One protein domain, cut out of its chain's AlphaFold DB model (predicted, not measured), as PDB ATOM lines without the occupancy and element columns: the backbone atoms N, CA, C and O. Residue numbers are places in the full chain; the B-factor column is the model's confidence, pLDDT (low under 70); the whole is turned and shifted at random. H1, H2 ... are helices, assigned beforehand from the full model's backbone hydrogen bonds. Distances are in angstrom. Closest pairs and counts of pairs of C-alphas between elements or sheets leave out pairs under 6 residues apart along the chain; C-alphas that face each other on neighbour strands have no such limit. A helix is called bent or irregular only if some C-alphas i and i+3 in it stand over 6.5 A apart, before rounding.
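AT A GLANCE: This is residues 5 to 79 and 90 to 99 of the 515 residues of an uncharacterized protein of Fomitopsis rosea (UniProt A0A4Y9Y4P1). Two long helices, H2 and H3, make an open U: they run opposite ways at a small angle with their centres 13.0 A apart, and a tight turn joins them at one end. The short helix H5 sits by the gap between these two arms, H1 lies off the other end of H2, and the short H4 lies near H2 at that same end. The printed part has 85 residues with five named helices, in the order H1, H2, H3, H4, H5, and no named strand; its class is all helix. It is loose, with a radius of gyration of the C-alphas of 15.6 A, and its outline is a rod of 52 by 22 by 21 A.

IN THESE COORDINATES: The longest helix, H2, holds residues 19 to 42 and measures 34.9 A from C-alpha 19 at (263.574, 322.993, 435.194) to C-alpha 42 at (282.551, 301.140, 415.640). It has a kink of 29 degrees near residue 36 and is irregular, but only just: C-alphas 37 and 40 are 6.8 A apart. H3, residues 46 to 65, measures 28.5 A and ends with C-alpha 65 at (280.441, 324.622, 431.250). The shorter helices are H1, residues 5 to 10, H4, residues 74 to 78, and H5, residues 94 to 97.

HOW THE PARTS SIT: H2 is the hub, touching three helices. With residues 39 to 42 alone it touches H3, only at the corner by their link and only just, with 3 pairs of C-alphas within 8 A; the closest C-alphas are those of Leu 42 and Leu 49, 5.4 A apart. Their lines stand at a shallow tilt of 7 degrees, opposite ways. H2 touches H5 with residues 32 to 39 alone, the closest C-alphas being those of Glu 32 and Val 95 at 6.5 A. H5 and H3 are close but not clearly touching, with the C-alphas of Ile 53 and Ile 96 closest at 7.4 A. H1 and H2 only just touch, with 3 pairs of C-alphas within 8 A; H2 does so with residue 19 alone, and the C-alphas of Gln 6 and Ala 19 are closest at 5.4 A. H1 and H2 run opposite ways at a steep tilt of 58 degrees. H4 is close to H2 but not clearly touching, with the C-alphas of Glu 22 and Thr 74 closest at 7.0 A. H1 is apart from H3, H4 and H5. Every O i to N i+4 pair is within hydrogen-bond range in H1, H3 and H4, against 15 of 20 in H2; H5 is too short for such a pair, and its 1 pair of O i and N i+3 is not within range.

THE WHOLE: The two C-alphas farthest apart are those of Ala 11 and Val 44, at 52.0 A. Residues 80 to 89 are not printed, and C-alphas 79 and 90 are 14.1 A apart across this cut, which lies in the link from H4 to H5. Of the links that are printed whole, none is long. The mean pLDDT of the printed part is 91.3, and residues 77 to 79 are under 70.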
ATOM      1  N   VAL A   5     258.270 327.562 433.234       88.75
ATOM      2  CA  VAL A   5     258.276 326.213 433.813       88.75
ATOM      3  C   VAL A   5     258.834 326.241 435.233       88.75
ATOM      4  O   VAL A   5     258.248 325.624 436.112       88.75
ATOM      5  N   GLN A   6     259.900 327.009 435.493       92.44
ATOM      6  CA  GLN A   6     260.441 327.122 436.851       92.44
ATOM      7  C   GLN A   6     259.423 327.720 437.825       92.44
ATOM      8  O   GLN A   6     259.271 327.203 438.923       92.44
ATOM      9  N   THR A   7     258.688 328.765 437.426       90.12
ATOM     10  CA  THR A   7     257.658 329.394 438.270       90.12
ATOM     11  C   THR A   7     256.528 328.427 438.601       90.12
ATOM     12  O   THR A   7     256.056 328.411 439.736       90.12
ATOM     13  N   LEU A   8     256.131 327.588 437.640       90.38
ATOM     14  CA  LEU A   8     255.160 326.523 437.881       90.38
ATOM     15  C   LEU A   8     255.712 325.472 438.855       90.38
ATOM     16  O   LEU A   8     255.021 325.119 439.803       90.38
ATOM     17  N   LEU A   9     256.961 325.021 438.681       88.94
ATOM     18  CA  LEU A   9     257.594 324.060 439.596       88.94
ATOM     19  C   LEU A   9     257.731 324.618 441.018       88.94
ATOM     20  O   LEU A   9     257.432 323.913 441.981       88.94
ATOM     21  N   SER A  10     258.109 325.890 441.163       89.31
ATOM     22  CA  SER A  10     258.229 326.575 442.455       89.31
ATOM     23  C   SER A  10     256.915 326.660 443.235       89.31
ATOM     24  O   SER A  10     256.957 326.778 444.458       89.31
ATOM     25  N   ALA A  11     255.765 326.575 442.558       91.00
ATOM     26  CA  ALA A  11     254.439 326.549 443.179       91.00
ATOM     27  C   ALA A  11     253.978 325.138 443.605       91.00
ATOM     28  O   ALA A  11     252.876 324.989 444.128       91.00
ATOM     29  N   THR A  12     254.798 324.108 443.378       91.62
ATOM     30  CA  THR A  12     254.494 322.701 443.690       91.62
ATOM     31  C   THR A  12     255.487 322.120 444.699       91.62
ATOM     32  O   THR A  12     256.459 322.771 445.091       91.62
ATOM     33  N   ASP A  13     255.299 320.851 445.067       87.38
ATOM     34  CA  ASP A  13     256.237 320.096 445.910       87.38
ATOM     35  C   ASP A  13     257.639 319.951 445.277       87.38
ATOM     36  O   ASP A  13     258.618 319.671 445.967       87.38
ATOM     37  N   TYR A  14     257.769 320.228 443.974       86.44
ATOM     38  CA  TYR A  14     259.020 320.189 443.212       86.44
ATOM     39  C   TYR A  14     259.805 321.507 443.218       86.44
ATOM     40  O   TYR A  14     260.690 321.705 442.389       86.44
ATOM     41  N   ARG A  15     259.539 322.416 444.164       85.19
ATOM     42  CA  ARG A  15     260.211 323.726 444.262       85.19
ATOM     43  C   ARG A  15     261.745 323.688 444.314       85.19
ATOM     44  O   ARG A  15     262.376 324.695 444.012       85.19
ATOM     45  N   GLY A  16     262.329 322.557 444.717       85.12
ATOM     46  CA  GLY A  16     263.780 322.333 444.751       85.12
ATOM     47  C   GLY A  16     264.388 321.863 443.423       85.12
ATOM     48  O   GLY A  16     265.600 321.676 443.358       85.12
ATOM     49  N   ILE A  17     263.573 321.651 442.386       90.00
ATOM     50  CA  ILE A  17     264.018 321.175 441.074       90.00
ATOM     51  C   ILE A  17     264.251 322.357 440.131       90.00
ATOM     52  O   ILE A  17     263.390 323.224 439.969       90.00
ATOM     53  N   ASN A  18     265.402 322.365 439.466       91.75
ATOM     54  CA  ASN A  18     265.715 323.275 438.376       91.75
ATOM     55  C   ASN A  18     265.173 322.703 437.055       91.75
ATOM     56  O   ASN A  18     265.599 321.641 436.607       91.75
ATOM     57  N   ALA A  19     264.259 323.430 436.409       91.88
ATOM     58  CA  ALA A  19     263.574 322.993 435.194       91.88
ATOM     59  C   ALA A  19     264.536 322.684 434.034       91.88
ATOM     60  O   ALA A  19     264.323 321.715 433.309       91.88
ATOM     61  N   TRP A  20     265.579 323.504 433.850       93.19
ATOM     62  CA  TRP A  20     266.558 323.328 432.774       93.19
ATOM     63  C   TRP A  20     267.435 322.101 433.005       93.19
ATOM     64  O   TRP A  20     267.607 321.296 432.085       93.19
ATOM     65  N   ARG A  21     267.920 321.909 434.237       92.44
ATOM     66  CA  ARG A  21     268.690 320.713 434.605       92.44
ATOM     67  C   ARG A  21     267.837 319.458 434.484       92.44
ATOM     68  O   ARG A  21     268.267 318.494 433.871       92.44
ATOM     69  N   GLU A  22     266.603 319.486 434.975       92.12
ATOM     70  CA  GLU A  22     265.696 318.342 434.889       92.12
ATOM     71  C   GLU A  22     265.378 317.974 433.435       92.12
ATOM     72  O   GLU A  22     265.519 316.824 433.032       92.12
ATOM     73  N   PHE A  23     265.028 318.955 432.601       92.81
ATOM     74  CA  PHE A  23     264.771 318.701 431.185       92.81
ATOM     75  C   PHE A  23     266.000 318.127 430.473       92.81
ATOM     76  O   PHE A  23     265.885 317.171 429.710       92.81
ATOM     77  N   THR A  24     267.178 318.683 430.751       93.75
ATOM     78  CA  THR A  24     268.445 318.203 430.189       93.75
ATOM     79  C   THR A  24     268.730 316.767 430.625       93.75
ATOM     80  O   THR A  24     269.011 315.920 429.776       93.75
ATOM     81  N   LEU A  25     268.570 316.459 431.916       93.31
ATOM     82  CA  LEU A  25     268.718 315.113 432.471       93.31
ATOM     83  C   LEU A  25     267.811 314.107 431.752       93.31
ATOM     84  O   LEU A  25     268.257 313.016 431.411       93.31
ATOM     85  N   LEU A  26     266.561 314.481 431.464       93.56
ATOM     86  CA  LEU A  26     265.599 313.622 430.767       93.56
ATOM     87  C   LEU A  26     265.956 313.360 429.292       93.56
ATOM     88  O   LEU A  26     265.499 312.365 428.721       93.56
ATOM     89  N   LEU A  27     266.787 314.203 428.672       94.81
ATOM     90  CA  LEU A  27     267.271 314.004 427.301       94.81
ATOM     91  C   LEU A  27     268.498 313.086 427.221       94.81
ATOM     92  O   LEU A  27     268.649 312.370 426.225       94.81
ATOM     93  N   LEU A  28     269.347 313.047 428.255       94.81
ATOM     94  CA  LEU A  28     270.576 312.237 428.268       94.81
ATOM     95  C   LEU A  28     270.344 310.744 427.949       94.81
ATOM     96  O   LEU A  28     271.082 310.203 427.119       94.81
ATOM     97  N   PRO A  29     269.286 310.070 428.453       94.69
ATOM     98  CA  PRO A  29     269.010 308.674 428.120       94.69
ATOM     99  C   PRO A  29     268.809 308.390 426.626       94.69
ATOM    100  O   PRO A  29     268.917 307.233 426.210       94.69
ATOM    101  N   LEU A  30     268.457 309.390 425.806       95.69
ATOM    102  CA  LEU A  30     268.354 309.228 424.351       95.69
ATOM    103  C   LEU A  30     269.744 309.079 423.724       95.69
ATOM    104  O   LEU A  30     269.957 308.193 422.893       95.69
ATOM    105  N   LEU A  31     270.691 309.910 424.166       95.25
ATOM    106  CA  LEU A  31     272.087 309.854 423.744       95.25
ATOM    107  C   LEU A  31     272.738 308.555 424.217       95.25
ATOM    108  O   LEU A  31     273.355 307.859 423.411       95.25
ATOM    109  N   GLU A  32     272.506 308.155 425.472       95.38
ATOM    110  CA  GLU A  32     273.034 306.895 425.999       95.38
ATOM    111  C   GLU A  32     272.570 305.698 425.170       95.38
ATOM    112  O   GLU A  32     273.369 304.842 424.794       95.38
ATOM    113  N   ARG A  33     271.270 305.629 424.855       96.69
ATOM    114  CA  ARG A  33     270.704 304.547 424.037       96.69
ATOM    115  C   ARG A  33     271.313 304.521 422.639       96.69
ATOM    116  O   ARG A  33     271.608 303.439 422.129       96.69
ATOM    117  N   LYS A  34     271.532 305.692 422.032       96.25
ATOM    118  CA  LYS A  34     272.189 305.803 420.724       96.25
ATOM    119  C   LYS A  34     273.631 305.294 420.783       96.25
ATOM    120  O   LYS A  34     273.996 304.463 419.952       96.25
ATOM    121  N   LEU A  35     274.419 305.728 421.769       96.00
ATOM    122  CA  LEU A  35     275.800 305.272 421.954       96.00
ATOM    123  C   LEU A  35     275.855 303.761 422.189       96.00
ATOM    124  O   LEU A  35     276.561 303.062 421.467       96.00
ATOM    125  N   ARG A  36     275.025 303.229 423.096       96.06
ATOM    126  CA  ARG A  36     274.984 301.785 423.394       96.06
ATOM    127  C   ARG A  36     274.692 300.927 422.165       96.06
ATOM    128  O   ARG A  36     275.204 299.817 422.071       96.06
ATOM    129  N   ARG A  37     273.873 301.428 421.235       96.44
ATOM    130  CA  ARG A  37     273.549 300.737 419.981       96.44
ATOM    131  C   ARG A  37     274.648 300.868 418.925       96.44
ATOM    132  O   ARG A  37     274.810 299.957 418.122       96.44
ATOM    133  N   THR A  38     275.360 301.991 418.898       95.12
ATOM    134  CA  THR A  38     276.268 302.339 417.793       95.12
ATOM    135  C   THR A  38     277.698 301.866 418.043       95.12
ATOM    136  O   THR A  38     278.305 301.299 417.138       95.12
ATOM    137  N   ILE A  39     278.216 302.016 419.269       96.50
ATOM    138  CA  ILE A  39     279.616 301.703 419.606       96.50
ATOM    139  C   ILE A  39     280.041 300.280 419.215       96.50
ATOM    140  O   ILE A  39     281.112 300.165 418.626       96.50
ATOM    141  N   PRO A  40     279.233 299.213 419.409       95.94
ATOM    142  CA  PRO A  40     279.629 297.868 418.986       95.94
ATOM    143  C   PRO A  40     280.029 297.766 417.506       95.94
ATOM    144  O   PRO A  40     280.953 297.034 417.171       95.94
ATOM    145  N   SER A  41     279.374 298.528 416.621       95.31
ATOM    146  CA  SER A  41     279.718 298.567 415.190       95.31
ATOM    147  C   SER A  41     280.964 299.400 414.875       95.31
ATOM    148  O   SER A  41     281.560 299.228 413.818       95.31
ATOM    149  N   LEU A  42     281.371 300.287 415.789       95.50
ATOM    150  CA  LEU A  42     282.551 301.140 415.640       95.50
ATOM    151  C   LEU A  42     283.830 300.480 416.164       95.50
ATOM    152  O   LEU A  42     284.912 300.945 415.826       95.50
ATOM    153  N   LEU A  43     283.733 299.389 416.937       94.00
ATOM    154  CA  LEU A  43     284.901 298.687 417.492       94.00
ATOM    155  C   LEU A  43     285.881 298.208 416.408       94.00
ATOM    156  O   LEU A  43     287.083 298.182 416.634       94.00
ATOM    157  N   VAL A  44     285.375 297.874 415.216       93.94
ATOM    158  CA  VAL A  44     286.193 297.461 414.059       93.94
ATOM    159  C   VAL A  44     286.787 298.641 413.277       93.94
ATOM    160  O   VAL A  44     287.523 298.438 412.312       93.94
ATOM    161  N   HIS A  45     286.480 299.879 413.673       95.06
ATOM    162  CA  HIS A  45     286.931 301.114 413.031       95.06
ATOM    163  C   HIS A  45     287.561 302.067 414.063       95.06
ATOM    164  O   HIS A  45     286.941 303.071 414.431       95.06
ATOM    165  N   PRO A  46     288.806 301.801 414.508       93.44
ATOM    166  CA  PRO A  46     289.440 302.545 415.596       93.44
ATOM    167  C   PRO A  46     289.453 304.076 415.443       93.44
ATOM    168  O   PRO A  46     289.106 304.748 416.413       93.44
ATOM    169  N   PRO A  47     289.727 304.668 414.259       93.06
ATOM    170  CA  PRO A  47     289.710 306.128 414.110       93.06
ATOM    171  C   PRO A  47     288.328 306.746 414.363       93.06
ATOM    172  O   PRO A  47     288.216 307.825 414.943       93.06
ATOM    173  N   VAL A  48     287.262 306.052 413.950       95.44
ATOM    174  CA  VAL A  48     285.878 306.515 414.133       95.44
ATOM    175  C   VAL A  48     285.445 306.340 415.588       95.44
ATOM    176  O   VAL A  48     284.765 307.210 416.134       95.44
ATOM    177  N   LEU A  49     285.859 305.241 416.230       95.38
ATOM    178  CA  LEU A  49     285.650 305.022 417.659       95.38
ATOM    179  C   LEU A  49     286.326 306.119 418.489       95.38
ATOM    180  O   LEU A  49     285.659 306.745 419.310       95.38
ATOM    181  N   ALA A  50     287.605 306.392 418.221       94.00
ATOM    182  CA  ALA A  50     288.375 307.438 418.884       94.00
ATOM    183  C   ALA A  50     287.700 308.806 418.729       94.00
ATOM    184  O   ALA A  50     287.384 309.452 419.723       94.00
ATOM    185  N   HIS A  51     287.364 309.202 417.494       94.56
ATOM    186  CA  HIS A  51     286.623 310.441 417.236       94.56
ATOM    187  C   HIS A  51     285.308 310.509 418.027       94.56
ATOM    188  O   HIS A  51     285.029 311.513 418.669       94.56
ATOM    189  N   THR A  52     284.534 309.420 418.062       96.00
ATOM    190  CA  THR A  52     283.273 309.369 418.821       96.00
ATOM    191  C   THR A  52     283.489 309.562 420.326       96.00
ATOM    192  O   THR A  52     282.669 310.203 420.980       96.00
ATOM    193  N   ILE A  53     284.577 309.022 420.884       95.19
ATOM    194  CA  ILE A  53     284.944 309.206 422.295       95.19
ATOM    195  C   ILE A  53     285.341 310.663 422.563       95.19
ATOM    196  O   ILE A  53     284.878 311.228 423.551       95.19
ATOM    197  N   TYR A  54     286.115 311.298 421.677       93.81
ATOM    198  CA  TYR A  54     286.461 312.720 421.811       93.81
ATOM    199  C   TYR A  54     285.236 313.626 421.756       93.81
ATOM    200  O   TYR A  54     285.096 314.505 422.600       93.81
ATOM    201  N   GLU A  55     284.314 313.379 420.827       95.38
ATOM    202  CA  GLU A  55     283.064 314.139 420.749       95.38
ATOM    203  C   GLU A  55     282.194 313.939 422.002       95.38
ATOM    204  O   GLU A  55     281.544 314.875 422.465       95.38
ATOM    205  N   ALA A  56     282.207 312.742 422.602       95.62
ATOM    206  CA  ALA A  56     281.528 312.495 423.874       95.62
ATOM    207  C   ALA A  56     282.181 313.263 425.040       95.62
ATOM    208  O   ALA A  56     281.469 313.871 425.840       95.62
ATOM    209  N   LEU A  57     283.518 313.300 425.105       95.06
ATOM    210  CA  LEU A  57     284.260 314.069 426.111       95.06
ATOM    211  C   LEU A  57     284.014 315.574 425.959       95.06
ATOM    212  O   LEU A  57     283.747 316.260 426.947       95.06
ATOM    213  N   ALA A  58     284.051 316.081 424.725       94.81
ATOM    214  CA  ALA A  58     283.768 317.476 424.409       94.81
ATOM    215  C   ALA A  58     282.326 317.854 424.772       94.81
ATOM    216  O   ALA A  58     282.097 318.899 425.379       94.81
ATOM    217  N   PHE A  59     281.356 316.979 424.479       95.94
ATOM    218  CA  PHE A  59     279.968 317.150 424.907       95.94
ATOM    219  C   PHE A  59     279.847 317.225 426.432       95.94
ATOM    220  O   PHE A  59     279.150 318.097 426.953       95.94
ATOM    221  N   ASP A  60     280.540 316.343 427.153       94.88
ATOM    222  CA  ASP A  60     280.521 316.332 428.612       94.88
ATOM    223  C   ASP A  60     281.141 317.605 429.207       94.88
ATOM    224  O   ASP A  60     280.608 318.133 430.186       94.88
ATOM    225  N   SER A  61     282.234 318.122 428.628       93.31
ATOM    226  CA  SER A  61     282.829 319.409 429.033       93.31
ATOM    227  C   SER A  61     281.863 320.557 428.778       93.31
ATOM    228  O   SER A  61     281.487 321.267 429.710       93.31
ATOM    229  N   ALA A  62     281.368 320.671 427.542       95.44
ATOM    230  CA  ALA A  62     280.473 321.745 427.141       95.44
ATOM    231  C   ALA A  62     279.208 321.771 428.008       95.44
ATOM    232  O   ALA A  62     278.764 322.835 428.433       95.44
ATOM    233  N   LEU A  63     278.633 320.607 428.330       94.50
ATOM    234  CA  LEU A  63     277.431 320.553 429.156       94.50
ATOM    235  C   LEU A  63     277.700 320.996 430.607       94.50
ATOM    236  O   LEU A  63     276.866 321.690 431.194       94.50
ATOM    237  N   ARG A  64     278.870 320.663 431.170       92.19
ATOM    238  CA  ARG A  64     279.298 321.159 432.491       92.19
ATOM    239  C   ARG A  64     279.572 322.660 432.481       92.19
ATOM    240  O   ARG A  64     279.154 323.345 433.408       92.19
ATOM    241  N   GLU A  65     280.198 323.183 431.430       94.06
ATOM    242  CA  GLU A  65     280.441 324.622 431.250       94.06
ATOM    243  C   GLU A  65     279.138 325.427 431.171       94.06
ATOM    244  O   GLU A  65     279.065 326.542 431.684       94.06
ATOM    245  N   GLN A  66     278.072 324.843 430.613       92.56
ATOM    246  CA  GLN A  66     276.727 325.430 430.651       92.56
ATOM    247  C   GLN A  66     276.053 325.341 432.039       92.56
ATOM    248  O   GLN A  66     274.914 325.779 432.199       92.56
ATOM    249  N   GLY A  67     276.721 324.785 433.056       89.81
ATOM    250  CA  GLY A  67     276.241 324.726 434.439       89.81
ATOM    251  C   GLY A  67     275.354 323.521 434.768       89.81
ATOM    252  O   GLY A  67     274.597 323.562 435.753       89.81
ATOM    253  N   PHE A  68     275.397 322.464 433.946       92.06
ATOM    254  CA  PHE A  68     274.640 321.241 434.201       92.06
ATOM    255  C   PHE A  68     275.260 320.434 435.339       92.06
ATOM    256  O   PHE A  68     276.428 320.053 435.304       92.06
ATOM    257  N   GLU A  69     274.428 320.098 436.317       88.00
ATOM    258  CA  GLU A  69     274.767 319.230 437.435       88.00
ATOM    259  C   GLU A  69     273.546 318.389 437.804       88.00
ATOM    260  O   GLU A  69     272.406 318.777 437.536       88.00
ATOM    261  N   ILE A  70     273.771 317.260 438.483       88.31
ATOM    262  CA  ILE A  70     272.677 316.454 439.050       88.31
ATOM    263  C   ILE A  70     271.972 317.223 440.179       88.31
ATOM    264  O   ILE A  70     270.786 317.004 440.428       88.31
ATOM    265  N   SER A  71     272.663 318.158 440.838       86.56
ATOM    266  CA  SER A  71     272.108 318.982 441.911       86.56
ATOM    267  C   SER A  71     270.858 319.750 441.439       86.56
ATOM    268  O   SER A  71     270.854 320.434 440.410       86.56
ATOM    269  N   GLY A  72     269.758 319.621 442.187       85.31
ATOM    270  CA  GLY A  72     268.473 320.222 441.817       85.31
ATOM    271  C   GLY A  72     267.711 319.477 440.714       85.31
ATOM    272  O   GLY A  72     266.931 320.100 440.002       85.31
ATOM    273  N   THR A  73     267.918 318.168 440.556       89.44
ATOM    274  CA  THR A  73     267.110 317.284 439.687       89.44
ATOM    275  C   THR A  73     266.429 316.181 440.500       89.44
ATOM    276  O   THR A  73     266.786 315.944 441.659       89.44
ATOM    277  N   THR A  74     265.479 315.444 439.915       87.00
ATOM    278  CA  THR A  74     264.874 314.275 440.578       87.00
ATOM    279  C   THR A  74     265.899 313.180 440.877       87.00
ATOM    280  O   THR A  74     265.741 312.447 441.855       87.00
ATOM    281  N   ALA A  75     266.960 313.066 440.068       84.12
ATOM    282  CA  ALA A  75     268.015 312.075 440.274       84.12
ATOM    283  C   ALA A  75     268.839 312.338 441.545       84.12
ATOM    284  O   ALA A  75     269.276 311.380 442.179       84.12
ATOM    285  N   ALA A  76     268.979 313.600 441.970       79.38
ATOM    286  CA  ALA A  76     269.632 313.935 443.238       79.38
ATOM    287  C   ALA A  76     268.866 313.374 444.447       79.38
ATOM    288  O   ALA A  76     269.468 312.855 445.384       79.38
ATOM    289  N   ASN A  77     267.532 313.428 444.410       66.25
ATOM    290  CA  ASN A  77     266.683 312.987 445.521       66.25
ATOM    291  C   ASN A  77     266.571 311.458 445.612       66.25
ATOM    292  O   ASN A  77     266.406 310.917 446.701       66.25
ATOM    293  N   ALA A  78     266.688 310.750 444.484       59.09
ATOM    294  CA  ALA A  78     266.655 309.288 444.438       59.09
ATOM    295  C   ALA A  78     267.914 308.625 445.032       59.09
ATOM    296  O   ALA A  78     267.874 307.452 445.397       59.09
ATOM    297  N   GLN A  79     269.025 309.363 445.134       53.41
ATOM    298  CA  GLN A  79     270.319 308.862 445.614       53.41
ATOM    299  C   GLN A  79     270.657 309.307 447.049       53.41
ATOM    300  O   GLN A  79     271.753 309.038 447.531       53.41
ATOM    301  N   VAL A  90     278.584 311.879 435.870       84.69
ATOM    302  CA  VAL A  90     279.780 311.170 435.385       84.69
ATOM    303  C   VAL A  90     280.062 311.459 433.902       84.69
ATOM    304  O   VAL A  90     281.205 311.357 433.467       84.69
ATOM    305  N   GLY A  91     279.058 311.918 433.148       91.06
ATOM    306  CA  GLY A  91     279.174 312.209 431.718       91.06
ATOM    307  C   GLY A  91     278.592 311.105 430.834       91.06
ATOM    308  O   GLY A  91     278.443 309.957 431.261       91.06
ATOM    309  N   ILE A  92     278.258 311.437 429.589       93.38
ATOM    310  CA  ILE A  92     277.830 310.472 428.574       93.38
ATOM    311  C   ILE A  92     278.989 309.571 428.136       93.38
ATOM    312  O   ILE A  92     278.766 308.429 427.731       93.38
ATOM    313  N   THR A  93     280.229 310.049 428.263       93.94
ATOM    314  CA  THR A  93     281.429 309.285 427.901       93.94
ATOM    315  C   THR A  93     281.574 308.028 428.762       93.94
ATOM    316  O   THR A  93     282.078 307.009 428.291       93.94
ATOM    317  N   GLU A  94     281.040 308.028 429.989       92.94
ATOM    318  CA  GLU A  94     281.023 306.851 430.870       92.94
ATOM    319  C   GLU A  94     280.242 305.672 430.270       92.94
ATOM    320  O   GLU A  94     280.557 304.516 430.541       92.94
ATOM    321  N   VAL A  95     279.270 305.925 429.387       93.88
ATOM    322  CA  VAL A  95     278.574 304.858 428.644       93.88
ATOM    323  C   VAL A  95     279.557 304.027 427.823       93.88
ATOM    324  O   VAL A  95     279.322 302.830 427.622       93.88
ATOM    325  N   ILE A  96     280.620 304.679 427.342       93.81
ATOM    326  CA  ILE A  96     281.668 304.075 426.535       93.81
ATOM    327  C   ILE A  96     282.785 303.548 427.434       93.81
ATOM    328  O   ILE A  96     283.023 302.344 427.477       93.81
ATOM    329  N   LEU A  97     283.424 304.445 428.190       93.12
ATOM    330  CA  LEU A  97     284.621 304.152 428.981       93.12
ATOM    331  C   LEU A  97     284.344 303.249 430.189       93.12
ATOM    332  O   LEU A  97     285.249 302.577 430.669       93.12
ATOM    333  N   GLY A  98     283.106 303.211 430.687       90.69
ATOM    334  CA  GLY A  98     282.704 302.323 431.777       90.69
ATOM    335  C   GLY A  98     282.623 300.849 431.367       90.69
ATOM    336  O   GLY A  98     282.519 299.975 432.228       90.69
ATOM    337  N   ARG A  99     282.670 300.542 430.062       93.81
ATOM    338  CA  ARG A  99     282.726 299.168 429.555       93.81
ATOM    339  C   ARG A  99     284.156 298.808 429.189       93.81
ATOM    340  O   ARG A  99     284.659 299.268 428.168       93.81
TER     341      ARG A  99